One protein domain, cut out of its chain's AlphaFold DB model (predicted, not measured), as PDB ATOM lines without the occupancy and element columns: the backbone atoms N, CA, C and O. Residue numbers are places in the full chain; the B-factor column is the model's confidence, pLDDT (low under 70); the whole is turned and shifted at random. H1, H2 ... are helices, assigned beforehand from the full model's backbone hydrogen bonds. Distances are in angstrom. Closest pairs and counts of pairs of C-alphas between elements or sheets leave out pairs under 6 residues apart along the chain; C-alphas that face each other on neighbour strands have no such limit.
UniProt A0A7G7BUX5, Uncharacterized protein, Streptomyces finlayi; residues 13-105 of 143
ATOM      1  N   ARG A  13     143.338 215.010 115.480       74.88
ATOM      2  CA  ARG A  13     143.827 215.470 116.796       74.88
ATOM      3  C   ARG A  13     142.943 215.046 117.981       74.88
ATOM      4  O   ARG A  13     143.362 215.223 119.113       74.88
ATOM      5  N   ARG A  14     141.741 214.518 117.729       84.00
ATOM      6  CA  ARG A  14     140.787 214.051 118.750       84.00
ATOM      7  C   ARG A  14     140.916 212.556 119.071       84.00
ATOM      8  O   ARG A  14     140.112 212.044 119.839       84.00
ATOM      9  N   HIS A  15     141.882 211.859 118.471       82.06
ATOM     10  CA  HIS A  15     142.004 210.402 118.546       82.06
ATOM     11  C   HIS A  15     143.420 209.974 118.933       82.06
ATOM     12  O   HIS A  15     144.398 210.641 118.577       82.06
ATOM     13  N   SER A  16     143.528 208.863 119.665       85.38
ATOM     14  CA  SER A  16     144.810 208.297 120.088       85.38
ATOM     15  C   SER A  16     145.586 207.724 118.898       85.38
ATOM     16  O   SER A  16     145.022 207.405 117.852       85.38
ATOM     17  N   ALA A  17     146.903 207.558 119.048       81.50
ATOM     18  CA  ALA A  17     147.730 206.954 118.001       81.50
ATOM     19  C   ALA A  17     147.307 205.514 117.656       81.50
ATOM     20  O   ALA A  17     147.466 205.102 116.511       81.50
ATOM     21  N   GLU A  18     146.770 204.777 118.626       84.00
ATOM     22  CA  GLU A  18     146.254 203.417 118.458       84.00
ATOM     23  C   GLU A  18     144.971 203.409 117.621       84.00
ATOM     24  O   GLU A  18     144.949 202.787 116.566       84.00
ATOM     25  N   GLN A  19     143.986 204.248 117.969       84.44
ATOM     26  CA  GLN A  19     142.754 204.414 117.181       84.44
ATOM     27  C   GLN A  19     143.046 204.782 115.720       84.44
ATOM     28  O   GLN A  19     142.393 204.309 114.791       84.44
ATOM     29  N   LEU A  20     144.065 205.618 115.499       80.44
ATOM     30  CA  LEU A  20     144.511 205.972 114.153       80.44
ATOM     31  C   LEU A  20     145.083 204.775 113.387       80.44
ATOM     32  O   LEU A  20     144.857 204.676 112.181       80.44
ATOM     33  N   ARG A  21     145.839 203.891 114.049       82.38
ATOM     34  CA  ARG A  21     146.393 202.681 113.424       82.38
ATOM     35  C   ARG A  21     145.292 201.691 113.084       82.38
ATOM     36  O   ARG A  21     145.312 201.176 111.972       82.38
ATOM     37  N   ASP A  22     144.315 201.513 113.966       86.81
ATOM     38  CA  ASP A  22     143.199 200.594 113.740       86.81
ATOM     39  C   ASP A  22     142.368 201.011 112.527       86.81
ATOM     40  O   ASP A  22     142.085 200.189 111.661       86.81
ATOM     41  N   TRP A  23     142.058 202.301 112.373       86.94
ATOM     42  CA  TRP A  23     141.354 202.774 111.175       86.94
ATOM     43  C   TRP A  23     142.164 202.626 109.891       86.94
ATOM     44  O   TRP A  23     141.593 202.406 108.822       86.94
ATOM     45  N   ILE A  24     143.487 202.787 109.966       83.25
ATOM     46  CA  ILE A  24     144.368 202.529 108.823       83.25
ATOM     47  C   ILE A  24     144.356 201.038 108.480       83.25
ATOM     48  O   ILE A  24     144.244 200.709 107.301       83.25
ATOM     49  N   ALA A  25     144.443 200.160 109.482       85.38
ATOM     50  CA  ALA A  25     144.410 198.713 109.302       85.38
ATOM     51  C   ALA A  25     143.077 198.261 108.692       85.38
ATOM     52  O   ALA A  25     143.088 197.647 107.633       85.38
ATOM     53  N   GLN A  26     141.942 198.684 109.256       85.75
ATOM     54  CA  GLN A  26     140.600 198.400 108.725       85.75
ATOM     55  C   GLN A  26     140.434 198.880 107.278       85.75
ATOM     56  O   GLN A  26     139.904 198.175 106.420       85.75
ATOM     57  N   GLY A  27     140.917 200.090 106.989       85.12
ATOM     58  CA  GLY A  27     140.913 200.643 105.640       85.12
ATOM     59  C   GLY A  27     141.731 199.814 104.648       85.12
ATOM     60  O   GLY A  27     141.287 199.542 103.530       85.12
ATOM     61  N   PHE A  28     142.915 199.375 105.073       84.88
ATOM     62  CA  PHE A  28     143.796 198.517 104.286       84.88
ATOM     63  C   PHE A  28     143.207 197.117 104.074       84.88
ATOM     64  O   PHE A  28     143.296 196.587 102.970       84.88
ATOM     65  N   GLU A  29     142.588 196.531 105.098       88.38
ATOM     66  CA  GLU A  29     141.920 195.227 105.032       88.38
ATOM     67  C   GLU A  29     140.762 195.240 104.036       88.38
ATOM     68  O   GLU A  29     140.643 194.325 103.224       88.38
ATOM     69  N   ARG A  30     139.947 196.301 104.033       86.12
ATOM     70  CA  ARG A  30     138.826 196.425 103.097       86.12
ATOM     71  C   ARG A  30     139.276 196.660 101.658       86.12
ATOM     72  O   ARG A  30     138.712 196.064 100.746       86.12
ATOM     73  N   LEU A  31     140.230 197.570 101.438       85.50
ATOM     74  CA  LEU A  31     140.707 197.866 100.083       85.50
ATOM     75  C   LEU A  31     141.558 196.715  99.528       85.50
ATOM     76  O   LEU A  31     141.588 196.472  98.326       85.50
ATOM     77  N   GLY A  32     142.248 196.005 100.415       88.38
ATOM     78  CA  GLY A  32     143.184 194.957 100.072       88.38
ATOM     79  C   GLY A  32     144.565 195.499  99.703       88.38
ATOM     80  O   GLY A  32     144.773 196.659  99.323       88.38
ATOM     81  N   ARG A  33     145.552 194.607  99.809       84.31
ATOM     82  CA  ARG A  33     146.966 194.915  99.568       84.31
ATOM     83  C   ARG A  33     147.242 195.337  98.126       84.31
ATOM     84  O   ARG A  33     148.009 196.270  97.914       84.31
ATOM     85  N   GLU A  34     146.651 194.644  97.157       87.88
ATOM     86  CA  GLU A  34     146.903 194.877  95.730       87.88
ATOM     87  C   GLU A  34     146.387 196.240  95.280       87.88
ATOM     88  O   GLU A  34     147.131 197.019  94.688       87.88
ATOM     89  N   GLU A  35     145.147 196.570  95.627       88.25
ATOM     90  CA  GLU A  35     144.554 197.850  95.251       88.25
ATOM     91  C   GLU A  35     145.219 199.011  96.004       88.25
ATOM     92  O   GLU A  35     145.502 200.052  95.411       88.25
ATOM     93  N   THR A  36     145.614 198.814  97.270       85.38
ATOM     94  CA  THR A  36     146.428 199.810  97.988       85.38
ATOM     95  C   THR A  36     147.786 200.032  97.314       85.38
ATOM     96  O   THR A  36     148.249 201.172  97.210       85.38
ATOM     97  N   ALA A  37     148.436 198.961  96.845       85.25
ATOM     98  CA  ALA A  37     149.690 199.062  96.106       85.25
ATOM     99  C   ALA A  37     149.494 199.805  94.776       85.25
ATOM    100  O   ALA A  37     150.281 200.698  94.463       85.25
ATOM    101  N   ARG A  38     148.407 199.514  94.053       88.50
ATOM    102  CA  ARG A  38     148.034 200.191  92.806       88.50
ATOM    103  C   ARG A  38     147.782 201.683  93.016       88.50
ATOM    104  O   ARG A  38     148.320 202.508  92.283       88.50
ATOM    105  N   TRP A  39     147.062 202.067  94.071       89.19
ATOM    106  CA  TRP A  39     146.890 203.482  94.418       89.19
ATOM    107  C   TRP A  39     148.232 204.138  94.758       89.19
ATOM    108  O   TRP A  39     148.477 205.281  94.373       89.19
ATOM    109  N   GLY A  40     149.118 203.411  95.449       87.19
ATOM    110  CA  GLY A  40     150.508 203.813  95.687       87.19
ATOM    111  C   GLY A  40     151.260 204.125  94.396       87.19
ATOM    112  O   GLY A  40     151.884 205.184  94.290       87.19
ATOM    113  N   ALA A  41     151.153 203.236  93.411       90.25
ATOM    114  CA  ALA A  41     151.777 203.394  92.105       90.25
ATOM    115  C   ALA A  41     151.203 204.594  91.336       90.25
ATOM    116  O   ALA A  41     151.979 205.389  90.805       90.25
ATOM    117  N   PHE A  42     149.880 204.798  91.340       92.75
ATOM    118  CA  PHE A  42     149.244 205.960  90.704       92.75
ATOM    119  C   PHE A  42     149.635 207.286  91.347       92.75
ATOM    120  O   PHE A  42     149.965 208.243  90.645       92.75
ATOM    121  N   LEU A  43     149.672 207.345  92.680       91.06
ATOM    122  CA  LEU A  43     150.164 208.523  93.391       91.06
ATOM    123  C   LEU A  43     151.620 208.822  93.010       91.06
ATOM    124  O   LEU A  43     151.980 209.968  92.738       91.06
ATOM    125  N   ARG A  44     152.467 207.787  92.955       89.88
ATOM    126  CA  ARG A  44     153.868 207.941  92.561       89.88
ATOM    127  C   ARG A  44     154.005 208.412  91.114       89.88
ATOM    128  O   ARG A  44     154.835 209.280  90.855       89.88
ATOM    129  N   GLY A  45     153.235 207.845  90.188       93.56
ATOM    130  CA  GLY A  45     153.264 208.219  88.779       93.56
ATOM    131  C   GLY A  45     152.795 209.653  88.552       93.56
ATOM    132  O   GLY A  45     153.492 210.400  87.872       93.56
ATOM    133  N   HIS A  46     151.699 210.069  89.195       94.56
ATOM    134  CA  HIS A  46     151.240 211.462  89.173       94.56
ATOM    135  C   HIS A  46     152.335 212.417  89.665       94.56
ATOM    136  O   HIS A  46     152.725 213.314  88.925       94.56
ATOM    137  N   ARG A  47     152.945 212.145  90.826       91.69
ATOM    138  CA  ARG A  47     154.043 212.966  91.363       91.69
ATOM    139  C   ARG A  47     155.257 213.043  90.433       91.69
ATOM    140  O   ARG A  47     155.897 214.083  90.336       91.69
ATOM    141  N   LEU A  48     155.615 211.939  89.773       93.25
ATOM    142  CA  LEU A  48     156.716 211.925  88.806       93.25
ATOM    143  C   LEU A  48     156.406 212.795  87.585       93.25
ATOM    144  O   LEU A  48     157.304 213.469  87.091       93.25
ATOM    145  N   LEU A  49     155.165 212.786  87.103       95.00
ATOM    146  CA  LEU A  49     154.741 213.653  86.006       95.00
ATOM    147  C   LEU A  49     154.686 215.119  86.444       95.00
ATOM    148  O   LEU A  49     155.155 215.975  85.703       95.00
ATOM    149  N   ASP A  50     154.180 215.395  87.646       94.94
ATOM    150  CA  ASP A  50     154.038 216.744  88.206       94.94
ATOM    151  C   ASP A  50     155.392 217.448  88.330       94.94
ATOM    152  O   ASP A  50     155.598 218.523  87.772       94.94
ATOM    153  N   LEU A  51     156.383 216.759  88.909       92.81
ATOM    154  CA  LEU A  51     157.763 217.249  89.011       92.81
ATOM    155  C   LEU A  51     158.428 217.550  87.657       92.81
ATOM    156  O   LEU A  51     159.448 218.231  87.626       92.81
ATOM    157  N   ASN A  52     157.893 217.017  86.557       92.12
ATOM    158  CA  ASN A  52     158.402 217.236  85.204       92.12
ATOM    159  C   ASN A  52     157.479 218.139  84.363       92.12
ATOM    160  O   ASN A  52     157.736 218.306  83.174       92.12
ATOM    161  N   GLY A  53     156.402 218.695  84.933       93.31
ATOM    162  CA  GLY A  53     155.432 219.510  84.190       93.31
ATOM    163  C   GLY A  53     154.634 218.726  83.138       93.31
ATOM    164  O   GLY A  53     154.223 219.285  82.126       93.31
ATOM    165  N   LEU A  54     154.441 217.419  83.343       94.75
ATOM    166  CA  LEU A  54     153.849 216.484  82.371       94.75
ATOM    167  C   LEU A  54     152.440 216.001  82.750       94.75
ATOM    168  O   LEU A  54     151.926 215.054  82.146       94.75
ATOM    169  N   VAL A  55     151.819 216.587  83.775       95.75
ATOM    170  CA  VAL A  55     150.460 216.214  84.187       95.75
ATOM    171  C   VAL A  55     149.460 216.782  83.187       95.75
ATOM    172  O   VAL A  55     149.305 217.993  83.058       95.75
ATOM    173  N   SER A  56     148.762 215.897  82.476       94.31
ATOM    174  CA  SER A  56     147.636 216.292  81.630       94.31
ATOM    175  C   SER A  56     146.381 216.545  82.468       94.31
ATOM    176  O   SER A  56     146.243 216.028  83.579       94.31
ATOM    177  N   VAL A  57     145.415 217.277  81.904       95.25
ATOM    178  CA  VAL A  57     144.117 217.546  82.552       95.25
ATOM    179  C   VAL A  57     143.411 216.248  82.956       95.25
ATOM    180  O   VAL A  57     142.912 216.135  84.071       95.25
ATOM    181  N   GLN A  58     143.414 215.239  82.083       95.69
ATOM    182  CA  GLN A  58     142.785 213.947  82.363       95.69
ATOM    183  C   GLN A  58     143.473 213.227  83.536       95.69
ATOM    184  O   GLN A  58     142.794 212.695  84.412       95.69
ATOM    185  N   ILE A  59     144.812 213.233  83.580       96.19
ATOM    186  CA  ILE A  59     145.582 212.626  84.678       96.19
ATOM    187  C   ILE A  59     145.296 213.357  85.996       96.19
ATOM    188  O   ILE A  59     145.106 212.710  87.025       96.19
ATOM    189  N   GLN A  60     145.212 214.691  85.967       95.50
ATOM    190  CA  GLN A  60     144.867 215.490  87.142       95.50
ATOM    191  C   GLN A  60     143.460 215.163  87.657       95.50
ATOM    192  O   GLN A  60     143.285 214.895  88.842       95.50
ATOM    193  N   GLN A  61     142.467 215.099  86.769       94.56
ATOM    194  CA  GLN A  61     141.090 214.768  87.140       94.56
ATOM    195  C   GLN A  61     140.983 213.377  87.771       94.56
ATOM    196  O   GLN A  61     140.323 213.209  88.795       94.56
ATOM    197  N   ARG A  62     141.653 212.368  87.199       94.50
ATOM    198  CA  ARG A  62     141.662 211.015  87.776       94.50
ATOM    199  C   ARG A  62     142.364 210.973  89.129       94.50
ATOM    200  O   ARG A  62     141.885 210.306  90.046       94.50
ATOM    201  N   HIS A  63     143.453 211.726  89.285       93.50
ATOM    202  CA  HIS A  63     144.113 211.888  90.577       93.50
ATOM    203  C   HIS A  63     143.169 212.497  91.620       93.50
ATOM    204  O   HIS A  63     143.067 211.974  92.723       93.50
ATOM    205  N   GLU A  64     142.433 213.552  91.281       92.25
ATOM    206  CA  GLU A  64     141.487 214.206  92.193       92.25
ATOM    207  C   GLU A  64     140.275 213.334  92.527       92.25
ATOM    208  O   GLU A  64     139.819 213.345  93.667       92.25
ATOM    209  N   GLN A  65     139.780 212.533  91.579       91.31
ATOM    210  CA  GLN A  65     138.714 211.554  91.826       91.31
ATOM    211  C   GLN A  65     139.172 210.453  92.784       91.31
ATOM    212  O   GLN A  65     138.424 210.049  93.676       91.31
ATOM    213  N   ARG A  66     140.413 209.983  92.621       89.50
ATOM    214  CA  ARG A  66     140.992 208.941  93.469       89.50
ATOM    215  C   ARG A  66     141.494 209.479  94.800       89.50
ATOM    216  O   ARG A  66     141.497 208.726  95.758       89.50
ATOM    217  N   PHE A  67     141.897 210.748  94.890       89.19
ATOM    218  CA  PHE A  67     142.452 211.380  96.096       89.19
ATOM    219  C   PHE A  67     141.785 212.731  96.463       89.19
ATOM    220  O   PHE A  67     142.483 213.706  96.743       89.19
ATOM    221  N   PRO A  68     140.443 212.815  96.586       82.19
ATOM    222  CA  PRO A  68     139.666 214.046  96.795       82.19
ATOM    223  C   PRO A  68     139.999 214.846  98.062       82.19
ATOM    224  O   PRO A  68     139.603 216.000  98.192       82.19
ATOM    225  N   LYS A  69     140.697 214.258  99.043       84.69
ATOM    226  CA  LYS A  69     141.033 214.918 100.317       84.69
ATOM    227  C   LYS A  69     142.516 215.293 100.348       84.69
ATOM    228  O   LYS A  69     143.294 214.642 101.049       84.69
ATOM    229  N   ALA A  70     142.885 216.372  99.655       78.81
ATOM    230  CA  ALA A  70     144.271 216.842  99.515       78.81
ATOM    231  C   ALA A  70     145.040 216.923 100.852       78.81
ATOM    232  O   ALA A  70     146.165 216.444 100.959       78.81
ATOM    233  N   GLY A  71     144.412 217.418 101.927       81.62
ATOM    234  CA  GLY A  71     145.052 217.476 103.249       81.62
ATOM    235  C   GLY A  71     145.420 216.103 103.838       81.62
ATOM    236  O   GLY A  71     146.441 215.972 104.513       81.62
ATOM    237  N   ARG A  72     144.634 215.050 103.559       81.94
ATOM    238  CA  ARG A  72     144.984 213.673 103.959       81.94
ATOM    239  C   ARG A  72     146.114 213.115 103.113       81.94
ATOM    240  O   ARG A  72     146.936 212.371 103.641       81.94
ATOM    241  N   LEU A  73     146.153 213.477 101.832       82.75
ATOM    242  CA  LEU A  73     147.227 213.078 100.937       82.75
ATOM    243  C   LEU A  73     148.566 213.662 101.402       82.75
ATOM    244  O   LEU A  73     149.502 212.904 101.634       82.75
ATOM    245  N   VAL A  74     148.609 214.971 101.674       82.44
ATOM    246  CA  VAL A  74     149.795 215.653 102.220       82.44
ATOM    247  C   VAL A  74     150.245 215.012 103.532       82.44
ATOM    248  O   VAL A  74     151.421 214.692 103.696       82.44
ATOM    249  N   ALA A  75     149.317 214.764 104.461       80.19
ATOM    250  CA  ALA A  75     149.648 214.115 105.726       80.19
ATOM    251  C   ALA A  75     150.204 212.693 105.528       80.19
ATOM    252  O   ALA A  75     151.122 212.286 106.240       80.19
ATOM    253  N   ALA A  76     149.670 211.937 104.564       79.38
ATOM    254  CA  ALA A  76     150.141 210.589 104.275       79.38
ATOM    255  C   ALA A  76     151.541 210.601 103.646       79.38
ATOM    256  O   ALA A  76     152.357 209.744 103.981       79.38
ATOM    257  N   ASP A  77     151.824 211.574 102.782       78.25
ATOM    258  CA  ASP A  77     153.142 211.777 102.179       78.25
ATOM    259  C   ASP A  77     154.183 212.187 103.225       78.25
ATOM    260  O   ASP A  77     155.272 211.618 103.268       78.25
ATOM    261  N   GLN A  78     153.837 213.110 104.127       79.62
ATOM    262  CA  GLN A  78     154.707 213.516 105.236       79.62
ATOM    263  C   GLN A  78     155.028 212.349 106.177       79.62
ATOM    264  O   GLN A  78     156.176 212.185 106.598       79.62
ATOM    265  N   GLN A  79     154.032 211.520 106.505       73.88
ATOM    266  CA  GLN A  79     154.236 210.329 107.331       73.88
ATOM    267  C   GLN A  79     155.123 209.297 106.632       73.88
ATOM    268  O   GLN A  79     156.048 208.785 107.259       73.88
ATOM    269  N   ALA A  80     154.889 209.037 105.343       73.44
ATOM    270  CA  ALA A  80     155.714 208.123 104.560       73.44
ATOM    271  C   ALA A  80     157.166 208.615 104.440       73.44
ATOM    272  O   ALA A  80     158.101 207.831 104.578       73.44
ATOM    273  N   ALA A  81     157.381 209.916 104.230       71.44
ATOM    274  CA  ALA A  81     158.725 210.491 104.201       71.44
ATOM    275  C   ALA A  81     159.438 210.340 105.558       71.44
ATOM    276  O   ALA A  81     160.612 209.973 105.614       71.44
ATOM    277  N   SER A  82     158.710 210.571 106.654       70.56
ATOM    278  CA  SER A  82     159.251 210.514 108.017       70.56
ATOM    279  C   SER A  82     159.622 209.094 108.461       70.56
ATOM    280  O   SER A  82     160.618 208.929 109.165       70.56
ATOM    281  N   SER A  83     158.865 208.069 108.050       66.38
ATOM    282  CA  SER A  83     159.199 206.670 108.355       66.38
ATOM    283  C   SER A  83     160.463 206.222 107.621       66.38
ATOM    284  O   SER A  83     161.353 205.627 108.214       66.38
ATOM    285  N   VAL A  84     160.600 206.589 106.344       65.19
ATOM    286  CA  VAL A  84     161.775 206.232 105.530       65.19
ATOM    287  C   VAL A  84     163.049 206.911 106.028       65.19
ATOM    288  O   VAL A  84     164.120 206.306 105.987       65.19
ATOM    289  N   TYR A  85     162.944 208.152 106.510       66.19
ATOM    290  CA  TYR A  85     164.078 208.863 107.101       66.19
ATOM    291  C   TYR A  85     164.614 208.158 108.357       66.19
ATOM    292  O   TYR A  85     165.827 208.059 108.525       66.19
ATOM    293  N   ARG A  86     163.723 207.656 109.224       61.44
ATOM    294  CA  ARG A  86     164.106 207.021 110.496       61.44
ATOM    295  C   ARG A  86     164.567 205.577 110.335       61.44
ATOM    296  O   ARG A  86     165.609 205.221 110.874       61.44
ATOM    297  N   ASP A  87     163.832 204.780 109.569       64.25
ATOM    298  CA  ASP A  87     164.041 203.326 109.531       64.25
ATOM    299  C   ASP A  87     165.004 202.888 108.416       64.25
ATOM    300  O   ASP A  87     165.383 201.719 108.332       64.25
ATOM    301  N   ARG A  88     165.432 203.836 107.563       65.44
ATOM    302  CA  ARG A  88     166.072 203.586 106.260       65.44
ATOM    303  C   ARG A  88     165.205 202.662 105.387       65.44
ATOM    304  O   ARG A  88     164.212 202.076 105.803       65.44
ATOM    305  N   MET A  89     165.534 202.568 104.104       73.19
ATOM    306  CA  MET A  89     164.827 201.677 103.184       73.19
ATOM    307  C   MET A  89     165.802 200.632 102.664       73.19
ATOM    308  O   MET A  89     166.842 201.000 102.116       73.19
ATOM    309  N   SER A  90     165.468 199.346 102.813       79.88
ATOM    310  CA  SER A  90     166.230 198.285 102.144       79.88
ATOM    311  C   SER A  90     166.196 198.499 100.631       79.88
ATOM    312  O   SER A  90     165.229 199.055 100.099       79.88
ATOM    313  N   GLU A  91     167.233 198.063  99.913       74.50
ATOM    314  CA  GLU A  91     167.268 198.229  98.458       74.50
ATOM    315  C   GLU A  91     166.085 197.529  97.775       74.50
ATOM    316  O   GLU A  91     165.473 198.096  96.873       74.50
ATOM    317  N   GLU A  92     165.686 196.362  98.272       73.44
ATOM    318  CA  GLU A  92     164.513 195.637  97.789       73.44
ATOM    319  C   GLU A  92     163.210 196.432  97.991       73.44
ATOM    320  O   GLU A  92     162.423 196.606  97.057       73.44
ATOM    321  N   THR A  93     163.009 197.010  99.183       70.81
ATOM    322  CA  THR A  93     161.846 197.870  99.463       70.81
ATOM    323  C   THR A  93     161.866 199.119  98.590       70.81
ATOM    324  O   THR A  93     160.824 199.550  98.094       70.81
ATOM    325  N   ARG A  94     163.054 199.677  98.354       72.50
ATOM    326  CA  ARG A  94     163.261 200.829  97.482       72.50
ATOM    327  C   ARG A  94     162.877 200.499  96.046       72.50
ATOM    328  O   ARG A  94     162.105 201.239  95.447       72.50
ATOM    329  N   LEU A  95     163.354 199.382  95.503       70.00
ATOM    330  CA  LEU A  95     163.016 198.931  94.153       70.00
ATOM    331  C   LEU A  95     161.511 198.681  93.993       70.00
ATOM    332  O   LEU A  95     160.932 199.159  93.018       70.00
ATOM    333  N   ARG A  96     160.871 198.035  94.977       66.25
ATOM    334  CA  ARG A  96     159.420 197.795  94.995       66.25
ATOM    335  C   ARG A  96     158.605 199.090  95.046       66.25
ATOM    336  O   ARG A  96     157.663 199.255  94.280       66.25
ATOM    337  N   ASN A  97     158.979 200.032  95.912       65.38
ATOM    338  CA  ASN A  97     158.248 201.289  96.110       65.38
ATOM    339  C   ASN A  97     158.515 202.337  95.007       65.38
ATOM    340  O   ASN A  97     157.971 203.441  95.055       65.38
ATOM    341  N   HIS A  98     159.371 202.027  94.026       65.00
ATOM    342  CA  HIS A  98     159.716 202.928  92.923       65.00
ATOM    343  C   HIS A  98     158.853 202.763  91.671       65.00
ATOM    344  O   HIS A  98     159.024 203.549  90.736       65.00
ATOM    345  N   VAL A  99     157.956 201.779  91.626       77.06
ATOM    346  CA  VAL A  99     157.088 201.580  90.464       77.06
ATOM    347  C   VAL A  99     155.974 202.623  90.502       77.06
ATOM    348  O   VAL A  99     155.128 202.614  91.392       77.06
ATOM    349  N   GLY A 100     156.032 203.576  89.573       86.31
ATOM    350  CA  GLY A 100     154.927 204.485  89.297       86.31
ATOM    351  C   GLY A 100     154.070 203.933  88.165       86.31
ATOM    352  O   GLY A 100     154.600 203.350  87.221       86.31
ATOM    353  N   GLU A 101     152.771 204.170  88.241       93.31
ATOM    354  CA  GLU A 101     151.810 203.897  87.175       93.31
ATOM    355  C   GLU A 101     151.050 205.181  86.848       93.31
ATOM    356  O   GLU A 101     150.926 206.068  87.692       93.31
ATOM    357  N   VAL A 102     150.545 205.300  85.621       93.56
ATOM    358  CA  VAL A 102     149.722 206.448  85.228       93.56
ATOM    359  C   VAL A 102     148.264 206.026  85.202       93.56
ATOM    360  O   VAL A 102     147.884 205.160  84.419       93.56
ATOM    361  N   ASP A 103     147.449 206.670  86.032       92.81
ATOM    362  CA  ASP A 103     145.998 206.598  85.906       92.81
ATOM    363  C   ASP A 103     145.559 207.621  84.853       92.81
ATOM    364  O   ASP A 103     145.391 208.804  85.150       92.81
ATOM    365  N   GLY A 104     145.470 207.182  83.597       90.25
ATOM    366  CA  GLY A 104     145.165 208.036  82.447       90.25
ATOM    367  C   GLY A 104     146.125 207.854  81.282       90.25
ATOM    368  O   GLY A 104     146.996 206.981  81.280       90.25
ATOM    369  N   ASP A 105     145.964 208.714  80.284       92.69
ATOM    370  CA  ASP A 105     146.744 208.668  79.058       92.69
ATOM    371  C   ASP A 105     148.127 209.272  79.300       92.69
ATOM    372  O   ASP A 105     148.338 210.486  79.257       92.69
TER     373      ASP A 105
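What this domain is: This is residues 13 to 105 of the 143 residues of an uncharacterized protein of Streptomyces finlayi (UniProt A0A7G7BUX5). The printed part is an open frame of five helices with few contacts between them: H2 and H3 form a helical hairpin, H1 makes a corner with the beginning of H2, and H4 leads away from the hairpin to the short H5. Residues 13 to 26 stick out as an arm, while the end after H5 folds back past H2 toward H3. The printed part has 93 residues with five named helices, in the order H1, H2, H3, H4, H5, and no named strand; its class is all helix. It is only just compact, close to loose, with a radius of gyration of the C-alphas of 14.5 A and spans of 40 by 31 by 23 A.

Where its parts are: H1, residues 17 to 31, begins at C-alpha 17 (147.730, 206.954, 118.001) and is 21.3 A long. H2, residues 33 to 50, is 25.6 A long. H3 holds residues 57 to 66, 14.2 A. H4, residues 70 to 87, is 26.0 A long. H5, residues 91 to 96, is 8.6 A long and ends at C-alpha 96 (159.420, 197.795, 94.995).

How they stand to each other: H1 and H2 are close but not clearly touching, about perpendicular at 82 degrees; their closest C-alphas, of Phe 28 and Thr 36, are 6.9 A apart. H2 touches H3 with residues 42 to 46 alone, and the closest C-alphas, of His 46 and His 63, are 7.3 A apart. This hairpin runs opposite ways at a shallow tilt of 34.6 degrees, only just short of steep. H3 and H4 are only just apart, closest 8.3 A. H4 and H5 are apart. In H1 to H5 every O i to N i+4 pair is within hydrogen-bond range.

The domain as a whole: The C-alphas farthest apart, of Ser 16 and Asp 105, are 41.1 A apart. The printed part has no cut and no long link. Confidence is under 70 at residues 83 to 88 and 96 to 98.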